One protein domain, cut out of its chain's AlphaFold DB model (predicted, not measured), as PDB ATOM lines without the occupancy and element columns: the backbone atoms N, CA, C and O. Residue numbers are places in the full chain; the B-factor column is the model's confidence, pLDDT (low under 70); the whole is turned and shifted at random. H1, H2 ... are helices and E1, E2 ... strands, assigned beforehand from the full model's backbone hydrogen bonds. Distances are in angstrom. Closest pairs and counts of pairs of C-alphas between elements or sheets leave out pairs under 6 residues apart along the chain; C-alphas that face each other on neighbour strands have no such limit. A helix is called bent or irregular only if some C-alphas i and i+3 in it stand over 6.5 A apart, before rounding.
ATOM      1  N   GLU A   2      88.340 147.250 177.437       53.94
ATOM      2  CA  GLU A   2      89.712 146.722 177.591       53.94
ATOM      3  C   GLU A   2      90.586 146.851 176.330       53.94
ATOM      4  O   GLU A   2      91.774 147.138 176.458       53.94
ATOM      5  N   GLU A   3      90.005 146.759 175.125       51.38
ATOM      6  CA  GLU A   3      90.705 146.985 173.843       51.38
ATOM      7  C   GLU A   3      91.435 148.335 173.772       51.38
ATOM      8  O   GLU A   3      92.619 148.404 173.459       51.38
ATOM      9  N   TYR A   4      90.766 149.422 174.161       55.78
ATOM     10  CA  TYR A   4      91.385 150.752 174.168       55.78
ATOM     11  C   TYR A   4      92.536 150.871 175.178       55.78
ATOM     12  O   TYR A   4      93.400 151.736 175.042       55.78
ATOM     13  N   ASN A   5      92.575 150.010 176.197       69.88
ATOM     14  CA  ASN A   5      93.608 150.058 177.222       69.88
ATOM     15  C   ASN A   5      94.929 149.453 176.715       69.88
ATOM     16  O   ASN A   5      95.983 150.013 176.998       69.88
ATOM     17  N   TRP A   6      94.906 148.363 175.934       75.19
ATOM     18  CA  TRP A   6      96.150 147.792 175.395       75.19
ATOM     19  C   TRP A   6      96.732 148.653 174.267       75.19
ATOM     20  O   TRP A   6      97.945 148.838 174.234       75.19
ATOM     21  N   LEU A   7      95.896 149.235 173.397       81.94
ATOM     22  CA  LEU A   7      96.372 150.057 172.279       81.94
ATOM     23  C   LEU A   7      97.093 151.318 172.771       81.94
ATOM     24  O   LEU A   7      98.176 151.644 172.290       81.94
ATOM     25  N   ASN A   8      96.537 151.996 173.780       82.38
ATOM     26  CA  ASN A   8      97.190 153.147 174.407       82.38
ATOM     27  C   ASN A   8      98.533 152.764 175.045       82.38
ATOM     28  O   ASN A   8      99.514 153.489 174.884       82.38
ATOM     29  N   ARG A   9      98.600 151.605 175.716       82.25
ATOM     30  CA  ARG A   9      99.861 151.082 176.263       82.25
ATOM     31  C   ARG A   9     100.854 150.763 175.153       82.25
ATOM     32  O   ARG A   9     102.021 151.106 175.277       82.25
ATOM     33  N   PHE A  10     100.408 150.148 174.058       87.44
ATOM     34  CA  PHE A  10     101.268 149.864 172.913       87.44
ATOM     35  C   PHE A  10     101.836 151.156 172.323       87.44
ATOM     36  O   PHE A  10     103.040 151.250 172.115       87.44
ATOM     37  N   LEU A  11     100.998 152.174 172.106       89.94
ATOM     38  CA  LEU A  11     101.443 153.482 171.620       89.94
ATOM     39  C   LEU A  11     102.457 154.131 172.565       89.94
ATOM     40  O   LEU A  11     103.381 154.799 172.104       89.94
ATOM     41  N   GLU A  12     102.314 153.939 173.874       88.38
ATOM     42  CA  GLU A  12     103.295 154.387 174.859       88.38
ATOM     43  C   GLU A  12     104.643 153.678 174.706       88.38
ATOM     44  O   GLU A  12     105.663 154.357 174.603       88.38
ATOM     45  N   ILE A  13     104.645 152.350 174.580       90.00
ATOM     46  CA  ILE A  13     105.860 151.570 174.301       90.00
ATOM     47  C   ILE A  13     106.497 151.984 172.979       90.00
ATOM     48  O   ILE A  13     107.701 152.226 172.924       90.00
ATOM     49  N   ALA A  14     105.697 152.119 171.923       92.69
ATOM     50  CA  ALA A  14     106.175 152.555 170.622       92.69
ATOM     51  C   ALA A  14     106.812 153.945 170.698       92.69
ATOM     52  O   ALA A  14     107.886 154.162 170.144       92.69
ATOM     53  N   SER A  15     106.206 154.862 171.457       93.25
ATOM     54  CA  SER A  15     106.756 156.202 171.690       93.25
ATOM     55  C   SER A  15     108.114 156.152 172.383       93.25
ATOM     56  O   SER A  15     109.040 156.843 171.963       93.25
ATOM     57  N   GLN A  16     108.244 155.333 173.429       91.12
ATOM     58  CA  GLN A  16     109.497 155.171 174.170       91.12
ATOM     59  C   GLN A  16     110.592 154.561 173.289       91.12
ATOM     60  O   GLN A  16     111.696 155.099 173.229       91.12
ATOM     61  N   ALA A  17     110.273 153.493 172.553       92.44
ATOM     62  CA  ALA A  17     111.199 152.832 171.639       92.44
ATOM     63  C   ALA A  17     111.686 153.769 170.524       92.44
ATOM     64  O   ALA A  17     112.883 153.834 170.248       92.44
ATOM     65  N   ILE A  18     110.776 154.533 169.918       92.25
ATOM     66  CA  ILE A  18     111.093 155.476 168.841       92.25
ATOM     67  C   ILE A  18     111.923 156.661 169.359       92.25
ATOM     68  O   ILE A  18     112.902 157.044 168.721       92.25
ATOM     69  N   LEU A  19     111.604 157.222 170.531       89.12
ATOM     70  CA  LEU A  19     112.438 158.263 171.151       89.12
ATOM     71  C   LEU A  19     113.831 157.744 171.500       89.12
ATOM     72  O   LEU A  19     114.827 158.430 171.283       89.12
ATOM     73  N   LYS A  20     113.913 156.522 172.022       88.94
ATOM     74  CA  LYS A  20     115.189 155.892 172.338       88.94
ATOM     75  C   LYS A  20     116.041 155.710 171.089       88.94
ATOM     76  O   LYS A  20     117.186 156.147 171.096       88.94
ATOM     77  N   ALA A  21     115.469 155.165 170.014       88.06
ATOM     78  CA  ALA A  21     116.144 155.070 168.724       88.06
ATOM     79  C   ALA A  21     116.647 156.446 168.275       88.06
ATOM     80  O   ALA A  21     117.823 156.603 167.963       88.06
ATOM     81  N   HIS A  22     115.785 157.466 168.319       86.62
ATOM     82  CA  HIS A  22     116.155 158.829 167.952       86.62
ATOM     83  C   HIS A  22     117.426 159.308 168.670       86.62
ATOM     84  O   HIS A  22     118.381 159.725 168.014       86.62
ATOM     85  N   TYR A  23     117.463 159.207 170.000       81.81
ATOM     86  CA  TYR A  23     118.604 159.668 170.788       81.81
ATOM     87  C   TYR A  23     119.832 158.756 170.676       81.81
ATOM     88  O   TYR A  23     120.954 159.258 170.681       81.81
ATOM     89  N   GLU A  24     119.661 157.441 170.539       78.50
ATOM     90  CA  GLU A  24     120.777 156.509 170.332       78.50
ATOM     91  C   GLU A  24     121.488 156.770 169.000       78.50
ATOM     92  O   GLU A  24     122.716 156.857 168.980       78.50
ATOM     93  N   PHE A  25     120.745 156.991 167.914       74.19
ATOM     94  CA  PHE A  25     121.329 157.339 166.616       74.19
ATOM     95  C   PHE A  25     122.029 158.709 166.634       74.19
ATOM     96  O   PHE A  25     123.076 158.854 166.005       74.19
ATOM     97  N   ILE A  26     121.515 159.685 167.395       70.81
ATOM     98  CA  ILE A  26     122.195 160.976 167.626       70.81
ATOM     99  C   ILE A  26     123.472 160.811 168.467       70.81
ATOM    100  O   ILE A  26     124.461 161.499 168.247       70.81
ATOM    101  N   ASN A  27     123.493 159.913 169.450       62.03
ATOM    102  CA  ASN A  27     124.688 159.708 170.275       62.03
ATOM    103  C   ASN A  27     125.768 158.914 169.529       62.03
ATOM    104  O   ASN A  27     126.960 159.212 169.652       62.03
ATOM    105  N   TRP A  28     125.366 157.917 168.738       59.00
ATOM    106  CA  TRP A  28     126.279 157.120 167.918       59.00
ATOM    107  C   TRP A  28     127.026 157.982 166.898       59.00
ATOM    108  O   TRP A  28     128.234 157.825 166.710       59.00
ATOM    109  N   SER A  29     126.337 158.949 166.296       52.91
ATOM    110  CA  SER A  29     126.948 159.886 165.360       52.91
ATOM    111  C   SER A  29     127.978 160.813 165.985       52.91
ATOM    112  O   SER A  29     129.041 161.021 165.393       52.91
ATOM    113  N   ILE A  30     127.719 161.303 167.198       53.94
ATOM    114  CA  ILE A  30     128.675 162.115 167.956       53.94
ATOM    115  C   ILE A  30     129.956 161.310 168.230       53.94
ATOM    116  O   ILE A  30     131.056 161.843 168.081       53.94
ATOM    117  N   GLY A  31     129.842 160.015 168.550       51.28
ATOM    118  CA  GLY A  31     130.986 159.124 168.787       51.28
ATOM    119  C   GLY A  31     131.816 158.775 167.542       51.28
ATOM    120  O   GLY A  31     132.993 158.443 167.670       51.28
ATOM    121  N   GLN A  32     131.246 158.885 166.336       47.09
ATOM    122  CA  GLN A  32     131.918 158.601 165.055       47.09
ATOM    123  C   GLN A  32     132.575 159.827 164.393       47.09
ATOM    124  O   GLN A  32     133.174 159.714 163.321       47.09
ATOM    125  N   SER A  33     132.523 160.997 165.033       48.88
ATOM    126  CA  SER A  33     133.065 162.270 164.527       48.88
ATOM    127  C   SER A  33     134.593 162.306 164.291       48.88
ATOM    128  O   SER A  33     135.118 163.321 163.848       48.88
ATOM    129  N   GLY A  34     135.308 161.191 164.491       48.50
ATOM    130  CA  GLY A  34     136.701 161.011 164.062       48.50
ATOM    131  C   GLY A  34     136.903 160.864 162.542       48.50
ATOM    132  O   GLY A  34     138.043 160.912 162.080       48.50
ATOM    133  N   VAL A  35     135.836 160.705 161.745       50.16
ATOM    134  CA  VAL A  35     135.905 160.632 160.271       50.16
ATOM    135  C   VAL A  35     135.527 161.991 159.662       50.16
ATOM    136  O   VAL A  35     134.360 162.289 159.409       50.16
ATOM    137  N   ASN A  36     136.547 162.830 159.461       45.16
ATOM    138  CA  ASN A  36     136.485 164.253 159.099       45.16
ATOM    139  C   ASN A  36     135.964 164.558 157.675       45.16
ATOM    140  O   ASN A  36     136.702 165.091 156.845       45.16
ATOM    141  N   SER A  37     134.689 164.315 157.376       50.91
ATOM    142  CA  SER A  37     134.025 165.036 156.282       50.91
ATOM    143  C   SER A  37     132.893 165.894 156.853       50.91
ATOM    144  O   SER A  37     132.117 165.457 157.696       50.91
ATOM    145  N   LYS A  38     132.811 167.171 156.454       52.25
ATOM    146  CA  LYS A  38     131.771 168.085 156.972       52.25
ATOM    147  C   LYS A  38     130.356 167.568 156.673       52.25
ATOM    148  O   LYS A  38     129.451 167.788 157.470       52.25
ATOM    149  N   GLU A  39     130.183 166.856 155.559       48.66
ATOM    150  CA  GLU A  39     128.915 166.233 155.160       48.66
ATOM    151  C   GLU A  39     128.591 164.972 155.975       48.66
ATOM    152  O   GLU A  39     127.436 164.795 156.360       48.66
ATOM    153  N   SER A  40     129.576 164.125 156.310       45.62
ATOM    154  CA  SER A  40     129.348 162.952 157.170       45.62
ATOM    155  C   SER A  40     128.998 163.372 158.596       45.62
ATOM    156  O   SER A  40     128.063 162.835 159.181       45.62
ATOM    157  N   VAL A  41     129.673 164.394 159.127       44.78
ATOM    158  CA  VAL A  41     129.384 164.979 160.446       44.78
ATOM    159  C   VAL A  41     127.979 165.596 160.484       44.78
ATOM    160  O   VAL A  41     127.261 165.414 161.463       44.78
ATOM    161  N   PHE A  42     127.547 166.279 159.418       47.97
ATOM    162  CA  PHE A  42     126.200 166.858 159.332       47.97
ATOM    163  C   PHE A  42     125.100 165.789 159.220       47.97
ATOM    164  O   PHE A  42     124.094 165.862 159.927       47.97
ATOM    165  N   ASN A  43     125.297 164.772 158.377       46.38
ATOM    166  CA  ASN A  43     124.323 163.694 158.182       46.38
ATOM    167  C   ASN A  43     124.193 162.790 159.415       46.38
ATOM    168  O   ASN A  43     123.085 162.375 159.752       46.38
ATOM    169  N   ASN A  44     125.299 162.541 160.115       46.28
ATOM    170  CA  ASN A  44     125.314 161.719 161.314       46.28
ATOM    171  C   ASN A  44     124.675 162.477 162.501       46.28
ATOM    172  O   ASN A  44     123.821 161.925 163.191       46.28
ATOM    173  N   ASN A  45     125.005 163.754 162.730       46.44
ATOM    174  CA  ASN A  45     124.601 164.461 163.957       46.44
ATOM    175  C   ASN A  45     123.134 164.932 164.011       46.44
ATOM    176  O   ASN A  45     122.679 165.328 165.082       46.44
ATOM    177  N   VAL A  46     122.389 164.941 162.897       53.53
ATOM    178  CA  VAL A  46     121.075 165.628 162.841       53.53
ATOM    179  C   VAL A  46     119.892 164.688 162.611       53.53
ATOM    180  O   VAL A  46     118.776 165.025 163.007       53.53
ATOM    181  N   ARG A  47     120.108 163.522 161.991       61.81
ATOM    182  CA  ARG A  47     119.004 162.738 161.416       61.81
ATOM    183  C   ARG A  47     118.361 161.717 162.362       61.81
ATOM    184  O   ARG A  47     117.200 161.379 162.183       61.81
ATOM    185  N   GLY A  48     119.038 161.282 163.431       74.81
ATOM    186  CA  GLY A  48     118.436 160.456 164.495       74.81
ATOM    187  C   GLY A  48     117.541 159.316 163.974       74.81
ATOM    188  O   GLY A  48     117.992 158.455 163.223       74.81
ATOM    189  N   ILE A  49     116.254 159.347 164.337       76.75
ATOM    190  CA  ILE A  49     115.224 158.359 163.943       76.75
ATOM    191  C   ILE A  49     115.032 158.202 162.428       76.75
ATOM    192  O   ILE A  49     114.595 157.148 161.979       76.75
ATOM    193  N   GLU A  50     115.364 159.218 161.635       72.56
ATOM    194  CA  GLU A  50     115.264 159.181 160.173       72.56
ATOM    195  C   GLU A  50     116.183 158.110 159.556       72.56
ATOM    196  O   GLU A  50     115.940 157.643 158.445       72.56
ATOM    197  N   LEU A  51     117.233 157.708 160.281       71.88
ATOM    198  CA  LEU A  51     118.169 156.659 159.875       71.88
ATOM    199  C   LEU A  51     117.770 155.266 160.375       71.88
ATOM    200  O   LEU A  51     118.351 154.279 159.924       71.88
ATOM    201  N   ALA A  52     116.808 155.168 161.295       76.06
ATOM    202  CA  ALA A  52     116.380 153.889 161.838       76.06
ATOM    203  C   ALA A  52     115.521 153.140 160.812       76.06
ATOM    204  O   ALA A  52     114.494 153.643 160.348       76.06
ATOM    205  N   ASP A  53     115.943 151.926 160.466       79.44
ATOM    206  CA  ASP A  53     115.149 151.039 159.625       79.44
ATOM    207  C   ASP A  53     113.982 150.412 160.404       79.44
ATOM    208  O   ASP A  53     113.940 150.386 161.642       79.44
ATOM    209  N   GLU A  54     112.993 149.922 159.662       86.00
ATOM    210  CA  GLU A  54     111.794 149.328 160.234       86.00
ATOM    211  C   GLU A  54     112.099 148.119 161.151       86.00
ATOM    212  O   GLU A  54     111.579 148.084 162.274       86.00
ATOM    213  N   PRO A  55     113.002 147.182 160.785       86.00
ATOM    214  CA  PRO A  55     113.405 146.083 161.666       86.00
ATOM    215  C   PRO A  55     114.001 146.523 163.012       86.00
ATOM    216  O   PRO A  55     113.728 145.889 164.043       86.00
ATOM    217  N   THR A  56     114.806 147.590 163.032       85.50
ATOM    218  CA  THR A  56     115.394 148.136 164.265       85.50
ATOM    219  C   THR A  56     114.306 148.665 165.186       85.50
ATOM    220  O   THR A  56     114.281 148.316 166.370       85.50
ATOM    221  N   ILE A  57     113.355 149.434 164.650       89.38
ATOM    222  CA  ILE A  57     112.240 149.972 165.437       89.38
ATOM    223  C   ILE A  57     111.358 148.853 165.987       89.38
ATOM    224  O   ILE A  57     111.080 148.845 167.187       89.38
ATOM    225  N   CYS A  58     111.006 147.851 165.183       90.31
ATOM    226  CA  CYS A  58     110.240 146.691 165.654       90.31
ATOM    227  C   CYS A  58     110.941 145.945 166.799       90.31
ATOM    228  O   CYS A  58     110.303 145.520 167.770       90.31
ATOM    229  N   SER A  59     112.266 145.813 166.714       88.19
ATOM    230  CA  SER A  59     113.074 145.174 167.757       88.19
ATOM    231  C   SER A  59     113.076 145.992 169.046       88.19
ATOM    232  O   SER A  59     112.880 145.436 170.126       88.19
ATOM    233  N   LEU A  60     113.234 147.313 168.947       90.31
ATOM    234  CA  LEU A  60     113.197 148.205 170.105       90.31
ATOM    235  C   LEU A  60     111.818 148.227 170.765       90.31
ATOM    236  O   LEU A  60     111.748 148.130 171.986       90.31
ATOM    237  N   ILE A  61     110.730 148.261 169.988       91.94
ATOM    238  CA  ILE A  61     109.359 148.152 170.516       91.94
ATOM    239  C   ILE A  61     109.205 146.862 171.319       91.94
ATOM    240  O   ILE A  61     108.704 146.886 172.441       91.94
ATOM    241  N   THR A  62     109.681 145.744 170.772       88.00
ATOM    242  CA  THR A  62     109.624 144.442 171.446       88.00
ATOM    243  C   THR A  62     110.414 144.459 172.759       88.00
ATOM    244  O   THR A  62     109.913 144.015 173.790       88.00
ATOM    245  N   ILE A  63     111.630 145.011 172.757       86.81
ATOM    246  CA  ILE A  63     112.476 145.112 173.954       86.81
ATOM    247  C   ILE A  63     111.826 145.996 175.025       86.81
ATOM    248  O   ILE A  63     111.809 145.618 176.196       86.81
ATOM    249  N   GLU A  64     111.304 147.164 174.647       88.25
ATOM    250  CA  GLU A  64     110.647 148.077 175.587       88.25
ATOM    251  C   GLU A  64     109.343 147.473 176.132       88.25
ATOM    252  O   GLU A  64     109.054 147.602 177.321       88.25
ATOM    253  N   ALA A  65     108.604 146.708 175.323       84.50
ATOM    254  CA  ALA A  65     107.436 145.963 175.785       84.50
ATOM    255  C   ALA A  65     107.798 144.920 176.848       84.50
ATOM    256  O   ALA A  65     107.169 144.878 177.901       84.50
ATOM    257  N   LEU A  66     108.840 144.115 176.605       78.62
ATOM    258  CA  LEU A  66     109.300 143.084 177.544       78.62
ATOM    259  C   LEU A  66     109.777 143.676 178.879       78.62
ATOM    260  O   LEU A  66     109.638 143.040 179.924       78.62
ATOM    261  N   LYS A  67     110.327 144.893 178.856       79.94
ATOM    262  CA  LYS A  67     110.760 145.616 180.061       79.94
ATOM    263  C   LYS A  67     109.620 146.327 180.778       79.94
ATOM    264  O   LYS A  67     109.755 146.642 181.959       79.94
ATOM    265  N   SER A  68     108.527 146.621 180.083       75.94
ATOM    266  CA  SER A  68     107.497 147.491 180.620       75.94
ATOM    267  C   SER A  68     106.514 146.747 181.521       75.94
ATOM    268  O   SER A  68     105.843 145.821 181.057       75.94
ATOM    269  N   PRO A  69     106.285 147.227 182.758       69.94
ATOM    270  CA  PRO A  69     105.264 146.672 183.645       69.94
ATOM    271  C   PRO A  69     103.836 146.812 183.084       69.94
ATOM    272  O   PRO A  69     102.912 146.173 183.586       69.94
ATOM    273  N   LEU A  70     103.636 147.612 182.027       65.75
ATOM    274  CA  LEU A  70     102.365 147.701 181.297       65.75
ATOM    275  C   LEU A  70     102.010 146.398 180.560       65.75
ATOM    276  O   LEU A  70     100.818 146.130 180.357       65.75
ATOM    277  N   PHE A  71     103.030 145.622 180.180       66.50
ATOM    278  CA  PHE A  71     102.940 144.368 179.427       66.50
ATOM    279  C   PHE A  71     103.429 143.150 180.229       66.50
ATOM    280  O   PHE A  71     103.060 142.033 179.882       66.50
ATOM    281  N   SER A  72     104.187 143.360 181.313       55.34
ATOM    282  CA  SER A  72     104.780 142.298 182.142       55.34
ATOM    283  C   SER A  72     104.234 142.194 183.583       55.34
ATOM    284  O   SER A  72     104.849 141.532 184.415       55.34
ATOM    285  N   GLY A  73     103.100 142.834 183.917       50.22
ATOM    286  CA  GLY A  73     102.668 143.039 185.314       50.22
ATOM    287  C   GLY A  73     101.333 142.419 185.782       50.22
ATOM    288  O   GLY A  73     100.324 142.445 185.082       50.22
ATOM    289  N   ASP A  74     101.330 141.989 187.050       47.28
ATOM    290  CA  ASP A  74     100.280 141.378 187.907       47.28
ATOM    291  C   ASP A  74      99.036 142.218 188.275       47.28
ATOM    292  O   ASP A  74      98.321 141.871 189.215       47.28
ATOM    293  N   PHE A  75      98.763 143.350 187.623       42.75
ATOM    294  CA  PHE A  75      97.869 144.352 188.226       42.75
ATOM    295  C   PHE A  75      96.531 144.545 187.504       42.75
ATOM    296  O   PHE A  75      96.496 145.219 186.474       42.75
ATOM    297  N   ASP A  76      95.418 144.065 188.064       46.44
ATOM    298  CA  ASP A  76      94.060 144.447 187.650       46.44
ATOM    299  C   ASP A  76      93.600 145.707 188.418       46.44
ATOM    300  O   ASP A  76      93.462 145.661 189.640       46.44
ATOM    301  N   PRO A  77      93.335 146.848 187.749       43.12
ATOM    302  CA  PRO A  77      92.842 148.051 188.422       43.12
ATOM    303  C   PRO A  77      91.443 147.901 189.050       43.12
ATOM    304  O   PRO A  77      91.017 148.814 189.756       43.12
ATOM    305  N   LYS A  78      90.713 146.808 188.789       46.34
ATOM    306  CA  LYS A  78      89.369 146.556 189.335       46.34
ATOM    307  C   LYS A  78      89.337 145.586 190.517       46.34
ATOM    308  O   LYS A  78      88.315 145.536 191.196       46.34
ATOM    309  N   ASP A  79      90.416 144.855 190.783       46.31
ATOM    310  CA  ASP A  79      90.470 143.875 191.870       46.31
ATOM    311  C   ASP A  79      91.796 144.013 192.628       46.31
ATOM    312  O   ASP A  79      92.803 143.375 192.324       46.31
ATOM    313  N   THR A  80      91.803 144.882 193.641       48.78
ATOM    314  CA  THR A  80      92.974 145.145 194.494       48.78
ATOM    315  C   THR A  80      93.437 143.921 195.289       48.78
ATOM    316  O   THR A  80      94.524 143.955 195.866       48.78
ATOM    317  N   ASN A  81      92.650 142.839 195.305       45.75
ATOM    318  CA  ASN A  81      92.922 141.625 196.069       45.75
ATOM    319  C   ASN A  81      93.313 140.420 195.203       45.75
ATOM    320  O   ASN A  81      93.720 139.397 195.760       45.75
ATOM    321  N   LYS A  82      93.244 140.510 193.868       45.78
ATOM    322  CA  LYS A  82      93.671 139.427 192.973       45.78
ATOM    323  C   LYS A  82      94.726 139.913 191.994       45.78
ATOM    324  O   LYS A  82      94.454 140.662 191.061       45.78
ATOM    325  N   LYS A  83      95.948 139.419 192.188       40.59
ATOM    326  CA  LYS A  83      97.011 139.499 191.186       40.59
ATOM    327  C   LYS A  83      96.630 138.595 190.018       40.59
ATOM    328  O   LYS A  83      96.878 137.393 190.061       40.59
ATOM    329  N   HIS A  84      95.965 139.155 189.016       41.66
ATOM    330  CA  HIS A  84      95.822 138.509 187.719       41.66
ATOM    331  C   HIS A  84      96.920 139.056 186.800       41.66
ATOM    332  O   HIS A  84      96.833 140.204 186.355       41.66
ATOM    333  N   PRO A  85      97.975 138.275 186.535       48.22
ATOM    334  CA  PRO A  85      99.002 138.649 185.575       48.22
ATOM    335  C   PRO A  85      98.449 138.976 184.193       48.22
ATOM    336  O   PRO A  85      97.592 138.291 183.631       48.22
ATOM    337  N   LYS A  86      98.937 140.101 183.665       55.22
ATOM    338  CA  LYS A  86      98.716 140.553 182.297       55.22
ATOM    339  C   LYS A  86      99.813 139.943 181.438       55.22
ATOM    340  O   LYS A  86     100.967 140.336 181.558       55.22
ATOM    341  N   TYR A  87      99.450 139.013 180.564       58.00
ATOM    342  CA  TYR A  87     100.409 138.295 179.723       58.00
ATOM    343  C   TYR A  87     100.315 138.735 178.277       58.00
ATOM    344  O   TYR A  87      99.985 137.942 177.396       58.00
ATOM    345  N   TYR A  88     100.559 140.015 178.023       65.62
ATOM    346  CA  TYR A  88     100.706 140.452 176.646       65.62
ATOM    347  C   TYR A  88     102.135 140.164 176.204       65.62
ATOM    348  O   TYR A  88     103.081 140.780 176.690       65.62
ATOM    349  N   ARG A  89     102.302 139.239 175.263       70.12
ATOM    350  CA  ARG A  89     103.579 139.024 174.591       70.12
ATOM    351  C   ARG A  89     103.577 139.816 173.297       70.12
ATOM    352  O   ARG A  89     102.698 139.632 172.455       70.12
ATOM    353  N   ILE A  90     104.575 140.680 173.150       73.62
ATOM    354  CA  ILE A  90     104.894 141.318 171.878       73.62
ATOM    355  C   ILE A  90     106.021 140.511 171.240       73.62
ATOM    356  O   ILE A  90     107.072 140.334 171.851       73.62
ATOM    357  N   ASN A  91     105.784 139.981 170.046       73.81
ATOM    358  CA  ASN A  91     106.757 139.216 169.272       73.81
ATOM    359  C   ASN A  91     107.040 139.921 167.949       73.81
ATOM    360  O   ASN A  91     106.132 140.494 167.348       73.81
ATOM    361  N   ARG A  92     108.278 139.811 167.466       69.75
ATOM    362  CA  ARG A  92     108.661 140.217 166.112       69.75
ATOM    363  C   ARG A  92     108.538 139.030 165.153       69.75
ATOM    364  O   ARG A  92     108.879 137.911 165.532       69.75
ATOM    365  N   GLU A  93     108.113 139.288 163.916       63.41
ATOM    366  CA  GLU A  93     108.207 138.342 162.790       63.41
ATOM    367  C   GLU A  93     107.533 136.977 163.012       63.41
ATOM    368  O   GLU A  93     108.043 135.931 162.597       63.41
ATOM    369  N   LEU A  94     106.355 136.961 163.637       64.56
ATOM    370  CA  LEU A  94     105.612 135.714 163.780       64.56
ATOM    371  C   LEU A  94     105.030 135.297 162.422       64.56
ATOM    372  O   LEU A  94     104.327 136.060 161.752       64.56
ATOM    373  N   GLN A  95     105.327 134.066 162.019       62.41
ATOM    374  CA  GLN A  95     104.743 133.452 160.836       62.41
ATOM    375  C   GLN A  95     103.278 133.110 161.115       62.41
ATOM    376  O   GLN A  95     102.984 132.404 162.077       62.41
ATOM    377  N   TYR A  96     102.365 133.607 160.284       59.50
ATOM    378  CA  TYR A  96     100.924 133.376 160.466       59.50
ATOM    379  C   TYR A  96     100.265 132.625 159.306       59.50
ATOM    380  O   TYR A  96      99.154 132.123 159.445       59.50
ATOM    381  N   ILE A  97     100.962 132.522 158.170       56.41
ATOM    382  CA  ILE A  97     100.701 131.610 157.045       56.41
ATOM    383  C   ILE A  97     102.079 131.129 156.559       56.41
ATOM    384  O   ILE A  97     103.054 131.864 156.720       56.41
ATOM    385  N   GLU A  98     102.175 129.940 155.953       54.22
ATOM    386  CA  GLU A  98     103.418 129.255 155.530       54.22
ATOM    387  C   GLU A  98     104.497 130.134 154.860       54.22
ATOM    388  O   GLU A  98     105.674 129.805 154.936       54.22
ATOM    389  N   SER A  99     104.159 131.286 154.276       57.62
ATOM    390  CA  SER A  99     105.121 132.219 153.668       57.62
ATOM    391  C   SER A  99     105.035 133.675 154.147       57.62
ATOM    392  O   SER A  99     105.757 134.524 153.627       57.62
ATOM    393  N   LYS A 100     104.174 134.008 155.120       62.72
ATOM    394  CA  LYS A 100     103.934 135.402 155.534       62.72
ATOM    395  C   LYS A 100     104.268 135.652 156.993       62.72
ATOM    396  O   LYS A 100     103.799 134.944 157.884       62.72
ATOM    397  N   ARG A 101     105.037 136.718 157.204       75.75
ATOM    398  CA  ARG A 101     105.406 137.269 158.508       75.75
ATOM    399  C   ARG A 101     104.831 138.668 158.636       75.75
ATOM    400  O   ARG A 101     104.848 139.423 157.665       75.75
ATOM    401  N   VAL A 102     104.320 138.974 159.815       83.69
ATOM    402  CA  VAL A 102     103.955 140.335 160.216       83.69
ATOM    403  C   VAL A 102     105.065 140.883 161.102       83.69
ATOM    404  O   VAL A 102     105.687 140.119 161.846       83.69
ATOM    405  N   ASP A 103     105.321 142.182 161.016       88.31
ATOM    406  CA  ASP A 103     106.432 142.802 161.730       88.31
ATOM    407  C   ASP A 103     106.306 142.644 163.245       88.31
ATOM    408  O   ASP A 103     107.262 142.219 163.897       88.31
ATOM    409  N   ILE A 104     105.125 142.933 163.801       90.12
ATOM    410  CA  ILE A 104     104.848 142.829 165.233       90.12
ATOM    411  C   ILE A 104     103.528 142.086 165.465       90.12
ATOM    412  O   ILE A 104     102.505 142.363 164.836       90.12
ATOM    413  N   VAL A 105     103.545 141.167 166.429       87.50
ATOM    414  CA  VAL A 105     102.361 140.480 166.952       87.50
ATOM    415  C   VAL A 105     102.190 140.787 168.423       87.50
ATOM    416  O   VAL A 105     103.127 140.605 169.197       87.50
ATOM    417  N   VAL A 106     100.978 141.176 168.818       85.25
ATOM    418  CA  VAL A 106     100.566 141.230 170.224       85.25
ATOM    419  C   VAL A 106      99.582 140.098 170.485       85.25
ATOM    420  O   VAL A 106      98.543 139.989 169.833       85.25
ATOM    421  N   GLN A 107      99.917 139.245 171.444       81.31
ATOM    422  CA  GLN A 107      99.089 138.126 171.885       81.31
ATOM    423  C   GLN A 107      98.917 138.179 173.391       81.31
ATOM    424  O   GLN A 107      99.826 138.606 174.101       81.31
ATOM    425  N   ARG A 108      97.769 137.710 173.870       77.44
ATOM    426  CA  ARG A 108      97.529 137.484 175.290       77.44
ATOM    427  C   ARG A 108      97.648 135.991 175.587       77.44
ATOM    428  O   ARG A 108      97.216 135.177 174.776       77.44
ATOM    429  N   PHE A 109      98.223 135.647 176.730       72.25
ATOM    430  CA  PHE A 109      98.333 134.268 177.211       72.25
ATOM    431  C   PHE A 109      97.490 134.048 178.467       72.25
ATOM    432  O   PHE A 109      97.173 134.996 179.197       72.25
ATOM    433  N   GLU A 110      97.097 132.796 178.684       69.31
ATOM    434  CA  GLU A 110      96.303 132.397 179.839       69.31
ATOM    435  C   GLU A 110      97.096 132.552 181.144       69.31
ATOM    436  O   GLU A 110      98.286 132.232 181.193       69.31
ATOM    437  N   PRO A 111      96.442 132.930 182.257       63.75
ATOM    438  CA  PRO A 111      97.131 133.022 183.538       63.75
ATOM    439  C   PRO A 111      97.727 131.734 184.080       63.75
ATOM    440  O   PRO A 111      98.697 131.757 184.833       63.75
ATOM    441  N   SER A 112      97.158 130.602 183.696       63.22
ATOM    442  CA  SER A 112      97.613 129.281 184.110       63.22
ATOM    443  C   SER A 112      98.771 128.735 183.272       63.22
ATOM    444  O   SER A 112      99.373 127.747 183.684       63.22
ATOM    445  N   SER A 113      99.080 129.323 182.108       65.62
ATOM    446  CA  SER A 113     100.100 128.800 181.193       65.62
ATOM    447  C   SER A 113     100.613 129.870 180.231       65.62
ATOM    448  O   SER A 113      99.862 130.407 179.420       65.62
ATOM    449  N   LEU A 114     101.929 130.106 180.251       63.75
ATOM    450  CA  LEU A 114     102.619 130.982 179.292       63.75
ATOM    451  C   LEU A 114     102.684 130.402 177.871       63.75
ATOM    452  O   LEU A 114     103.068 131.117 176.947       63.75
ATOM    453  N   ASP A 115     102.309 129.135 177.701       67.38
ATOM    454  CA  ASP A 115     102.306 128.446 176.411       67.38
ATOM    455  C   ASP A 115     100.904 128.401 175.779       67.38
ATOM    456  O   ASP A 115     100.774 128.142 174.581       67.38
ATOM    457  N   ASN A 116      99.852 128.713 176.549       70.69
ATOM    458  CA  ASN A 116      98.476 128.730 176.056       70.69
ATOM    459  C   ASN A 116      98.037 130.152 175.707       70.69
ATOM    460  O   ASN A 116      97.986 131.034 176.566       70.69
ATOM    461  N   VAL A 117      97.677 130.367 174.441       72.06
ATOM    462  CA  VAL A 117      97.096 131.634 173.981       72.06
ATOM    463  C   VAL A 117      95.699 131.800 174.578       72.06
ATOM    464  O   VAL A 117      94.862 130.905 174.484       72.06
ATOM    465  N   ASP A 118      95.446 132.968 175.168       71.38
ATOM    466  CA  ASP A 118      94.134 133.344 175.682       71.38
ATOM    467  C   ASP A 118      93.198 133.654 174.508       71.38
ATOM    468  O   ASP A 118      93.281 134.708 173.875       71.38
ATOM    469  N   ASN A 119      92.283 132.726 174.233       72.06
ATOM    470  CA  ASN A 119      91.329 132.838 173.131       72.06
ATOM    471  C   ASN A 119      90.239 133.902 173.364       72.06
ATOM    472  O   ASN A 119      89.448 134.160 172.457       72.06
ATOM    473  N   THR A 120      90.171 134.525 174.548       71.31
ATOM    474  CA  THR A 120      89.263 135.659 174.805       71.31
ATOM    475  C   THR A 120      89.792 136.975 174.235       71.31
ATOM    476  O   THR A 120      89.032 137.935 174.095       71.31
ATOM    477  N   PHE A 121      91.078 137.024 173.878       73.19
ATOM    478  CA  PHE A 121      91.714 138.169 173.248       73.19
ATOM    479  C   PHE A 121      92.135 137.817 171.823       73.19
ATOM    480  O   PHE A 121      93.055 137.033 171.594       73.19
ATOM    481  N   SER A 122      91.479 138.448 170.856       79.38
ATOM    482  CA  SER A 122      91.868 138.369 169.453       79.38
ATOM    483  C   SER A 122      93.310 138.870 169.277       79.38
ATOM    484  O   SER A 122      93.611 139.994 169.689       79.38
ATOM    485  N   PRO A 123      94.213 138.085 168.660       83.06
ATOM    486  CA  PRO A 123      95.569 138.533 168.378       83.06
ATOM    487  C   PRO A 123      95.589 139.830 167.569       83.06
ATOM    488  O   PRO A 123      94.661 140.131 166.813       83.06
ATOM    489  N   VAL A 124      96.683 140.573 167.693       87.75
ATOM    490  CA  VAL A 124      96.886 141.838 166.988       87.75
ATOM    491  C   VAL A 124      98.107 141.729 166.098       87.75
ATOM    492  O   VAL A 124      99.190 141.391 166.573       87.75
ATOM    493  N   TYR A 125      97.940 142.069 164.827       91.12
ATOM    494  CA  TYR A 125      98.993 142.151 163.823       91.12
ATOM    495  C   TYR A 125      99.265 143.610 163.487       91.12
ATOM    496  O   TYR A 125      98.329 144.385 163.290       91.12
ATOM    497  N   ILE A 126     100.543 143.978 163.444       91.69
ATOM    498  CA  ILE A 126     100.989 145.343 163.185       91.69
ATOM    499  C   ILE A 126     102.118 145.292 162.153       91.69
ATOM    500  O   ILE A 126     103.167 144.705 162.417       91.69
ATOM    501  N   GLU A 127     101.899 145.909 160.995       91.56
ATOM    502  CA  GLU A 127     102.960 146.213 160.022       91.56
ATOM    503  C   GLU A 127     103.553 147.586 160.362       91.56
ATOM    504  O   GLU A 127     102.814 148.516 160.698       91.56
ATOM    505  N   ALA A 128     104.874 147.720 160.325       90.50
ATOM    506  CA  ALA A 128     105.579 148.922 160.745       90.50
ATOM    507  C   ALA A 128     106.235 149.602 159.536       90.50
ATOM    508  O   ALA A 128     106.960 148.974 158.764       90.50
ATOM    509  N   LYS A 129     106.017 150.909 159.374       88.31
ATOM    510  CA  LYS A 129     106.561 151.679 158.255       88.31
ATOM    511  C   LYS A 129     107.136 153.020 158.681       88.31
ATOM    512  O   LYS A 129     106.496 153.803 159.374       88.31
ATOM    513  N   ARG A 130     108.314 153.357 158.166       83.88
ATOM    514  CA  ARG A 130     108.787 154.746 158.193       83.88
ATOM    515  C   ARG A 130     108.091 155.557 157.105       83.88
ATOM    516  O   ARG A 130     107.919 155.081 155.986       83.88
ATOM    517  N   ALA A 131     107.725 156.790 157.423       77.88
ATOM    518  CA  ALA A 131     107.058 157.690 156.493       77.88
ATOM    519  C   ALA A 131     107.957 158.110 155.320       77.88
ATOM    520  O   ALA A 131     107.489 158.304 154.202       77.88
ATOM    521  N   GLU A 132     109.257 158.238 155.569       71.88
ATOM    522  CA  GLU A 132     110.234 158.679 154.578       71.88
ATOM    523  C   GLU A 132     111.341 157.629 154.478       71.88
ATOM    524  O   GLU A 132     111.920 157.217 155.488       71.88
ATOM    525  N   ARG A 133     111.609 157.148 153.256       61.25
ATOM    526  CA  ARG A 133     112.700 156.209 152.995       61.25
ATOM    527  C   ARG A 133     113.885 156.944 152.397       61.25
ATOM    528  O   ARG A 133     113.757 157.759 151.486       61.25
ATOM    529  N   TYR A 134     115.062 156.563 152.858       55.22
ATOM    530  CA  TYR A 134     116.326 156.967 152.261       55.22
ATOM    531  C   TYR A 134     116.941 155.770 151.547       55.22
ATOM    532  O   TYR A 134     116.954 154.664 152.101       55.22
ATOM    533  N   SER A 135     117.428 155.965 150.320       50.50
ATOM    534  CA  SER A 135     118.139 154.896 149.618       50.50
ATOM    535  C   SER A 135     119.463 154.585 150.319       50.50
ATOM    536  O   SER A 135     120.221 155.485 150.682       50.50
ATOM    537  N   ILE A 136     119.798 153.302 150.455       46.12
ATOM    538  CA  ILE A 136     121.073 152.846 151.035       46.12
ATOM    539  C   ILE A 136     122.270 153.328 150.188       46.12
ATOM    540  O   ILE A 136     123.308 153.707 150.738       46.12
ATOM    541  N   SER A 137     122.110 153.408 148.858       45.53
ATOM    542  CA  SER A 137     123.108 154.001 147.944       45.53
ATOM    543  C   SER A 137     123.429 155.454 148.293       45.53
ATOM    544  O   SER A 137     124.544 155.938 148.096       45.53
ATOM    545  N   ASP A 138     122.457 156.143 148.866       47.34
ATOM    546  CA  ASP A 138     122.497 157.575 149.079       47.34
ATOM    547  C   ASP A 138     123.073 157.927 150.456       47.34
ATOM    548  O   ASP A 138     123.762 158.935 150.606       47.34
ATOM    549  N   ILE A 139     122.891 157.034 151.437       46.94
ATOM    550  CA  ILE A 139     123.582 157.077 152.735       46.94
ATOM    551  C   ILE A 139     125.093 156.889 152.527       46.94
ATOM    552  O   ILE A 139     125.892 157.665 153.046       46.94
ATOM    553  N   SER A 140     125.492 155.904 151.714       45.34
ATOM    554  CA  SER A 140     126.911 155.606 151.453       45.34
ATOM    555  C   SER A 140     127.640 156.678 150.628       45.34
ATOM    556  O   SER A 140     128.850 156.843 150.761       45.34
ATOM    557  N   SER A 141     126.911 157.435 149.801       48.41
ATOM    558  CA  SER A 141     127.467 158.491 148.944       48.41
ATOM    559  C   SER A 141     127.340 159.901 149.535       48.41
ATOM    560  O   SER A 141     127.744 160.868 148.890       48.41
ATOM    561  N   GLY A 142     126.753 160.044 150.731       44.28
ATOM    562  CA  GLY A 142     126.477 161.334 151.376       44.28
ATOM    563  C   GLY A 142     125.392 162.177 150.688       44.28
ATOM    564  O   GLY A 142     124.987 163.208 151.227       44.28
ATOM    565  N   LYS A 143     124.890 161.739 149.528       43.31
ATOM    566  CA  LYS A 143     123.855 162.403 148.731       43.31
ATOM    567  C   LYS A 143     122.524 161.699 148.921       43.31
ATOM    568  O   LYS A 143     122.055 161.024 148.015       43.31
ATOM    569  N   ILE A 144     121.928 161.890 150.093       49.38
ATOM    570  CA  ILE A 144     120.617 161.351 150.467       49.38
ATOM    571  C   ILE A 144     119.537 161.860 149.493       49.38
ATOM    572  O   ILE A 144     119.113 163.009 149.621       49.38
ATOM    573  N   LYS A 145     119.077 161.040 148.529       44.88
ATOM    574  CA  LYS A 145     117.802 161.296 147.849       44.88
ATOM    575  C   LYS A 145     116.694 160.636 148.650       44.88
ATOM    576  O   LYS A 145     116.749 159.470 149.039       44.88
ATOM    577  N   GLU A 146     115.688 161.439 148.925       52.78
ATOM    578  CA  GLU A 146     114.500 161.024 149.637       52.78
ATOM    579  C   GLU A 146     113.599 160.243 148.672       52.78
ATOM    580  O   GLU A 146     113.147 160.776 147.657       52.78
ATOM    581  N   ILE A 147     113.377 158.960 148.953       49.53
ATOM    582  CA  ILE A 147     112.437 158.124 148.207       49.53
ATOM    583  C   ILE A 147     111.109 158.175 148.965       49.53
ATOM    584  O   ILE A 147     110.903 157.466 149.951       49.53
ATOM    585  N   LYS A 148     110.193 159.036 148.512       57.16
ATOM    586  CA  LYS A 148     108.833 159.146 149.067       57.16
ATOM    587  C   LYS A 148     107.868 158.210 148.323       57.16
ATOM    588  O   LYS A 148     107.053 158.672 147.534       57.16
ATOM    589  N   CYS A 149     107.958 156.901 148.582       51.31
ATOM    590  CA  CYS A 149     107.042 155.865 148.051       51.31
ATOM    591  C   CYS A 149     105.943 155.438 149.051       51.31
ATOM    592  O   CYS A 149     105.348 154.371 148.925       51.31
ATOM    593  N   LEU A 150     105.644 156.280 150.045       67.50
ATOM    594  CA  LEU A 150     104.884 155.878 151.230       67.50
ATOM    595  C   LEU A 150     103.467 155.354 150.942       67.50
ATOM    596  O   LEU A 150     103.023 154.422 151.603       67.50
ATOM    597  N   ASN A 151     102.744 155.926 149.975       68.19
ATOM    598  CA  ASN A 151     101.369 155.491 149.699       68.19
ATOM    599  C   ASN A 151     101.311 154.085 149.090       68.19
ATOM    600  O   ASN A 151     100.456 153.302 149.488       68.19
ATOM    601  N   GLU A 152     102.223 153.766 148.168       74.31
ATOM    602  CA  GLU A 152     102.302 152.440 147.542       74.31
ATOM    603  C   GLU A 152     102.720 151.388 148.575       74.31
ATOM    604  O   GLU A 152     102.064 150.359 148.697       74.31
ATOM    605  N   ASP A 153     103.724 151.698 149.402       79.44
ATOM    606  CA  ASP A 153     104.171 150.823 150.491       79.44
ATOM    607  C   ASP A 153     103.060 150.557 151.527       79.44
ATOM    608  O   ASP A 153     102.890 149.428 151.992       79.44
ATOM    609  N   ILE A 154     102.289 151.587 151.904       81.62
ATOM    610  CA  ILE A 154     101.145 151.428 152.814       81.62
ATOM    611  C   ILE A 154     100.055 150.584 152.151       81.62
ATOM    612  O   ILE A 154      99.458 149.739 152.814       81.62
ATOM    613  N   ASP A 155      99.780 150.786 150.863       84.25
ATOM    614  CA  ASP A 155      98.779 149.997 150.143       84.25
ATOM    615  C   ASP A 155      99.179 148.520 150.045       84.25
ATOM    616  O   ASP A 155      98.339 147.638 150.256       84.25
ATOM    617  N   GLU A 156     100.460 148.232 149.829       86.75
ATOM    618  CA  GLU A 156     101.000 146.876 149.894       86.75
ATOM    619  C   GLU A 156     100.827 146.252 151.284       86.75
ATOM    620  O   GLU A 156     100.359 145.112 151.385       86.75
ATOM    621  N   ASP A 157     101.122 146.993 152.354       87.75
ATOM    622  CA  ASP A 157     100.925 146.523 153.728       87.75
ATOM    623  C   ASP A 157      99.440 146.294 154.049       87.75
ATOM    624  O   ASP A 157      99.090 145.282 154.660       87.75
ATOM    625  N   ILE A 158      98.539 147.173 153.589       87.75
ATOM    626  CA  ILE A 158      97.085 146.986 153.713       87.75
ATOM    627  C   ILE A 158      96.675 145.689 153.009       87.75
ATOM    628  O   ILE A 158      95.963 144.861 153.585       87.75
ATOM    629  N   ILE A 159      97.132 145.467 151.773       86.75
ATOM    630  CA  ILE A 159      96.842 144.242 151.014       86.75
ATOM    631  C   ILE A 159      97.413 143.011 151.729       86.75
ATOM    632  O   ILE A 159      96.757 141.964 151.772       86.75
ATOM    633  N   LYS A 160      98.623 143.107 152.286       85.12
ATOM    634  CA  LYS A 160      99.293 142.034 153.026       85.12
ATOM    635  C   LYS A 160      98.502 141.669 154.278       85.12
ATOM    636  O   LYS A 160      98.118 140.505 154.419       85.12
ATOM    637  N   ILE A 161      98.200 142.643 155.136       85.62
ATOM    638  CA  ILE A 161      97.573 142.415 156.441       85.62
ATOM    639  C   ILE A 161      96.091 142.037 156.323       85.62
ATOM    640  O   ILE A 161      95.585 141.252 157.125       85.62
ATOM    641  N   LYS A 162      95.386 142.485 155.271       84.69
ATOM    642  CA  LYS A 162      94.003 142.054 154.995       84.69
ATOM    643  C   LYS A 162      93.887 140.552 154.740       84.69
ATOM    644  O   LYS A 162      92.829 139.995 155.021       84.69
ATOM    645  N   LYS A 163      94.957 139.896 154.269       82.62
ATOM    646  CA  LYS A 163      95.008 138.436 154.067       82.62
ATOM    647  C   LYS A 163      95.148 137.651 155.380       82.62
ATOM    648  O   LYS A 163      95.080 136.427 155.335       82.62
ATOM    649  N   ALA A 164      95.373 138.313 156.517       80.50
ATOM    650  CA  ALA A 164      95.350 137.654 157.818       80.50
ATOM    651  C   ALA A 164      93.911 137.253 158.214       80.50
ATOM    652  O   ALA A 164      92.959 137.921 157.788       80.50
ATOM    653  N   PRO A 165      93.741 136.197 159.035       81.44
ATOM    654  CA  PRO A 165      92.441 135.744 159.530       81.44
ATOM    655  C   PRO A 165      91.536 136.864 160.071       81.44
ATOM    656  O   PRO A 165      92.003 137.896 160.553       81.44
ATOM    657  N   ASN A 166      90.217 136.678 159.979       81.25
ATOM    658  CA  ASN A 166      89.239 137.703 160.371       81.25
ATOM    659  C   ASN A 166      89.093 137.879 161.888       81.25
ATOM    660  O   ASN A 166      88.617 138.916 162.331       81.25
ATOM    661  N   ASN A 167      89.541 136.906 162.681       80.25
ATOM    662  CA  ASN A 167      89.582 136.964 164.143       80.25
ATOM    663  C   ASN A 167      90.833 137.686 164.691       80.25
ATOM    664  O   ASN A 167      91.200 137.480 165.843       80.25
ATOM    665  N   ILE A 168      91.516 138.481 163.863       84.38
ATOM    666  CA  ILE A 168      92.745 139.200 164.212       84.38
ATOM    667  C   ILE A 168      92.521 140.690 163.983       84.38
ATOM    668  O   ILE A 168      92.026 141.089 162.924       84.38
ATOM    669  N   HIS A 169      92.933 141.513 164.947       87.69
ATOM    670  CA  HIS A 169      92.971 142.961 164.771       87.69
ATOM    671  C   HIS A 169      94.194 143.360 163.956       87.69
ATOM    672  O   HIS A 169      95.303 142.881 164.191       87.69
ATOM    673  N   LYS A 170      93.990 144.239 162.981       90.44
ATOM    674  CA  LYS A 170      94.972 144.548 161.941       90.44
ATOM    675  C   LYS A 170      95.318 146.023 162.029       90.44
ATOM    676  O   LYS A 170      94.428 146.863 161.898       90.44
ATOM    677  N   TYR A 171      96.592 146.329 162.227       92.56
ATOM    678  CA  TYR A 171      97.072 147.697 162.315       92.56
ATOM    679  C   TYR A 171      98.289 147.958 161.432       92.56
ATOM    680  O   TYR A 171      99.043 147.050 161.089       92.56
ATOM    681  N   ILE A 172      98.490 149.231 161.104       92.00
ATOM    682  CA  ILE A 172      99.721 149.741 160.503       92.00
ATOM    683  C   ILE A 172     100.259 150.850 161.407       92.00
ATOM    684  O   ILE A 172      99.546 151.812 161.698       92.00
ATOM    685  N   LEU A 173     101.502 150.704 161.858       92.75
ATOM    686  CA  LEU A 173     102.238 151.691 162.640       92.75
ATOM    687  C   LEU A 173     103.165 152.476 161.712       92.75
ATOM    688  O   LEU A 173     104.040 151.897 161.081       92.75
ATOM    689  N   ILE A 174     103.015 153.794 161.675       89.25
ATOM    690  CA  ILE A 174     103.804 154.694 160.838       89.25
ATOM    691  C   ILE A 174     104.506 155.725 161.717       89.25
ATOM    692  O   ILE A 174     103.892 156.251 162.644       89.25
ATOM    693  N   TRP A 175     105.767 156.055 161.435       88.81
ATOM    694  CA  TRP A 175     106.460 157.164 162.103       88.81
ATOM    695  C   TRP A 175     107.218 158.060 161.133       88.81
ATOM    696  O   TRP A 175     107.679 157.615 160.083       88.81
ATOM    697  N   GLY A 176     107.395 159.321 161.517       84.06
ATOM    698  CA  GLY A 176     108.202 160.279 160.768       84.06
ATOM    699  C   GLY A 176     108.581 161.503 161.594       84.06
ATOM    700  O   GLY A 176     108.240 161.613 162.774       84.06
ATOM    701  N   ILE A 177     109.292 162.429 160.953       81.69
ATOM    702  CA  ILE A 177     109.692 163.712 161.533       81.69
ATOM    703  C   ILE A 177     108.856 164.837 160.926       81.69
ATOM    704  O   ILE A 177     108.448 164.790 159.769       81.69
ATOM    705  N   TYR A 178     108.576 165.849 161.736       80.00
ATOM    706  CA  TYR A 178     108.016 167.123 161.314       80.00
ATOM    707  C   TYR A 178     108.903 168.257 161.820       80.00
ATOM    708  O   TYR A 178     109.272 168.278 162.996       80.00
TER     709      TYR A 178
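This is residues 2 to 178 of the 253 residues of an uncharacterized protein of Bacteroidetes bacterium GWA2_32_17 (UniProt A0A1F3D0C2). A strongly twisted five-strand sheet has helix H3 packed on one face and helix H6 on the other. The long helix H1 crosses H3 and folds back through H2 as a helical hairpin, whose turn makes one end of an elongated body; the loop of residues 73 to 87 makes the other. The printed part has 177 residues with six named helices and five named strands, in the order H1 H2 H3 H4 E1 E2 E3 E4 H5 H6 E5, the class mixed. The sheet is branched and mixed: E1 and E2, E2 and E3, and E2 and E4 are antiparallel, E4 and E5 parallel. The whole is only just loose, close to compact, with a radius of gyration of the C-alphas of 19.0 A and spans of 61 by 36 by 27 A.

The strands are E1, residues 88 to 97, 21.5 A long; E2, 100 to 110, 25.7 A; E3, 113 to 117; E4, 124 to 130, 19.6 A; and E5, 169 to 178, 28.7 A, ending with C-alpha 178 at (108.016, 167.123, 161.314). E1 bends by 85 degrees at residue 92 and E2 by 88 degrees at residue 103. H1, residues 3 to 31, is 42.4 A long and begins with C-alpha 3 at (90.705, 146.985, 173.843). H2 is residues 38 to 51, H3 54 to 67, H4 69 to 72, H5 136 to 140 and H6 150 to 162. H2 is irregular, with C-alphas 46 and 49 9.4 A apart.

E2 has three neighbours, with E1 on one side and E4 on the other. E1 and E2 form a hairpin, with N 91 and O 105 at 2.9 A, and so do E2 and E3, with N 110 and O 116 at 2.9 A; E1 E2 E3 is a meander, each strand the antiparallel neighbour of the one before. Between the antiparallel neighbours E2 and E4, N 104 and O 126 are within hydrogen-bond range at 3.0 A, and between the parallel neighbours E4 and E5, N 127 and O 171 are within hydrogen-bond range at 3.1 A. E4, H5 H6, E5 is a strand-helix-strand unit, two parallel neighbour strands with helices between, its crossover right-handed. H6 is on the sheet at a height of 9.0 A, over E4, along the strands at 14 degrees on the local plane; its closest C-alphas to E4 are Asp 157 and Glu 127, 6.6 A. H3 is on the opposite face, its closest C-alphas to E1 those of Thr 62 and Ile 90, 5.7 A. H1 touches H3 with its residues 10 to 21 alone, closest at the C-alphas of Ala 17 and Ile 61, 5.2 A, at a steep tilt of 64 degrees, opposite ways. The hairpin H1 and H2 touches closest at the C-alphas of His 22 and Ile 49, 4.1 A, at a shallow tilt of 12 degrees, opposite ways. H4 only grazes the sheet with residues 70 to 72; H5 is not on it, but is near H2. Every O i to N i+4 pair is within hydrogen-bond range in H1, H3, H5 and H6; H2 has 4 of 10, and 4 of 11 for O i to N i+3, and H4 is too short for an O i to N i+4 pair.

The two C-alphas farthest apart are those of Ser 37 and Asn 81, 61.8 A. The printed part has no cut, and the one long link is H4 to E1. The mean pLDDT of the printed part is 70.1; residues 2 to 5, 27 to 47, 69 to 88, 92 to 100, 110 to 115 and 133 to 151 are under 70.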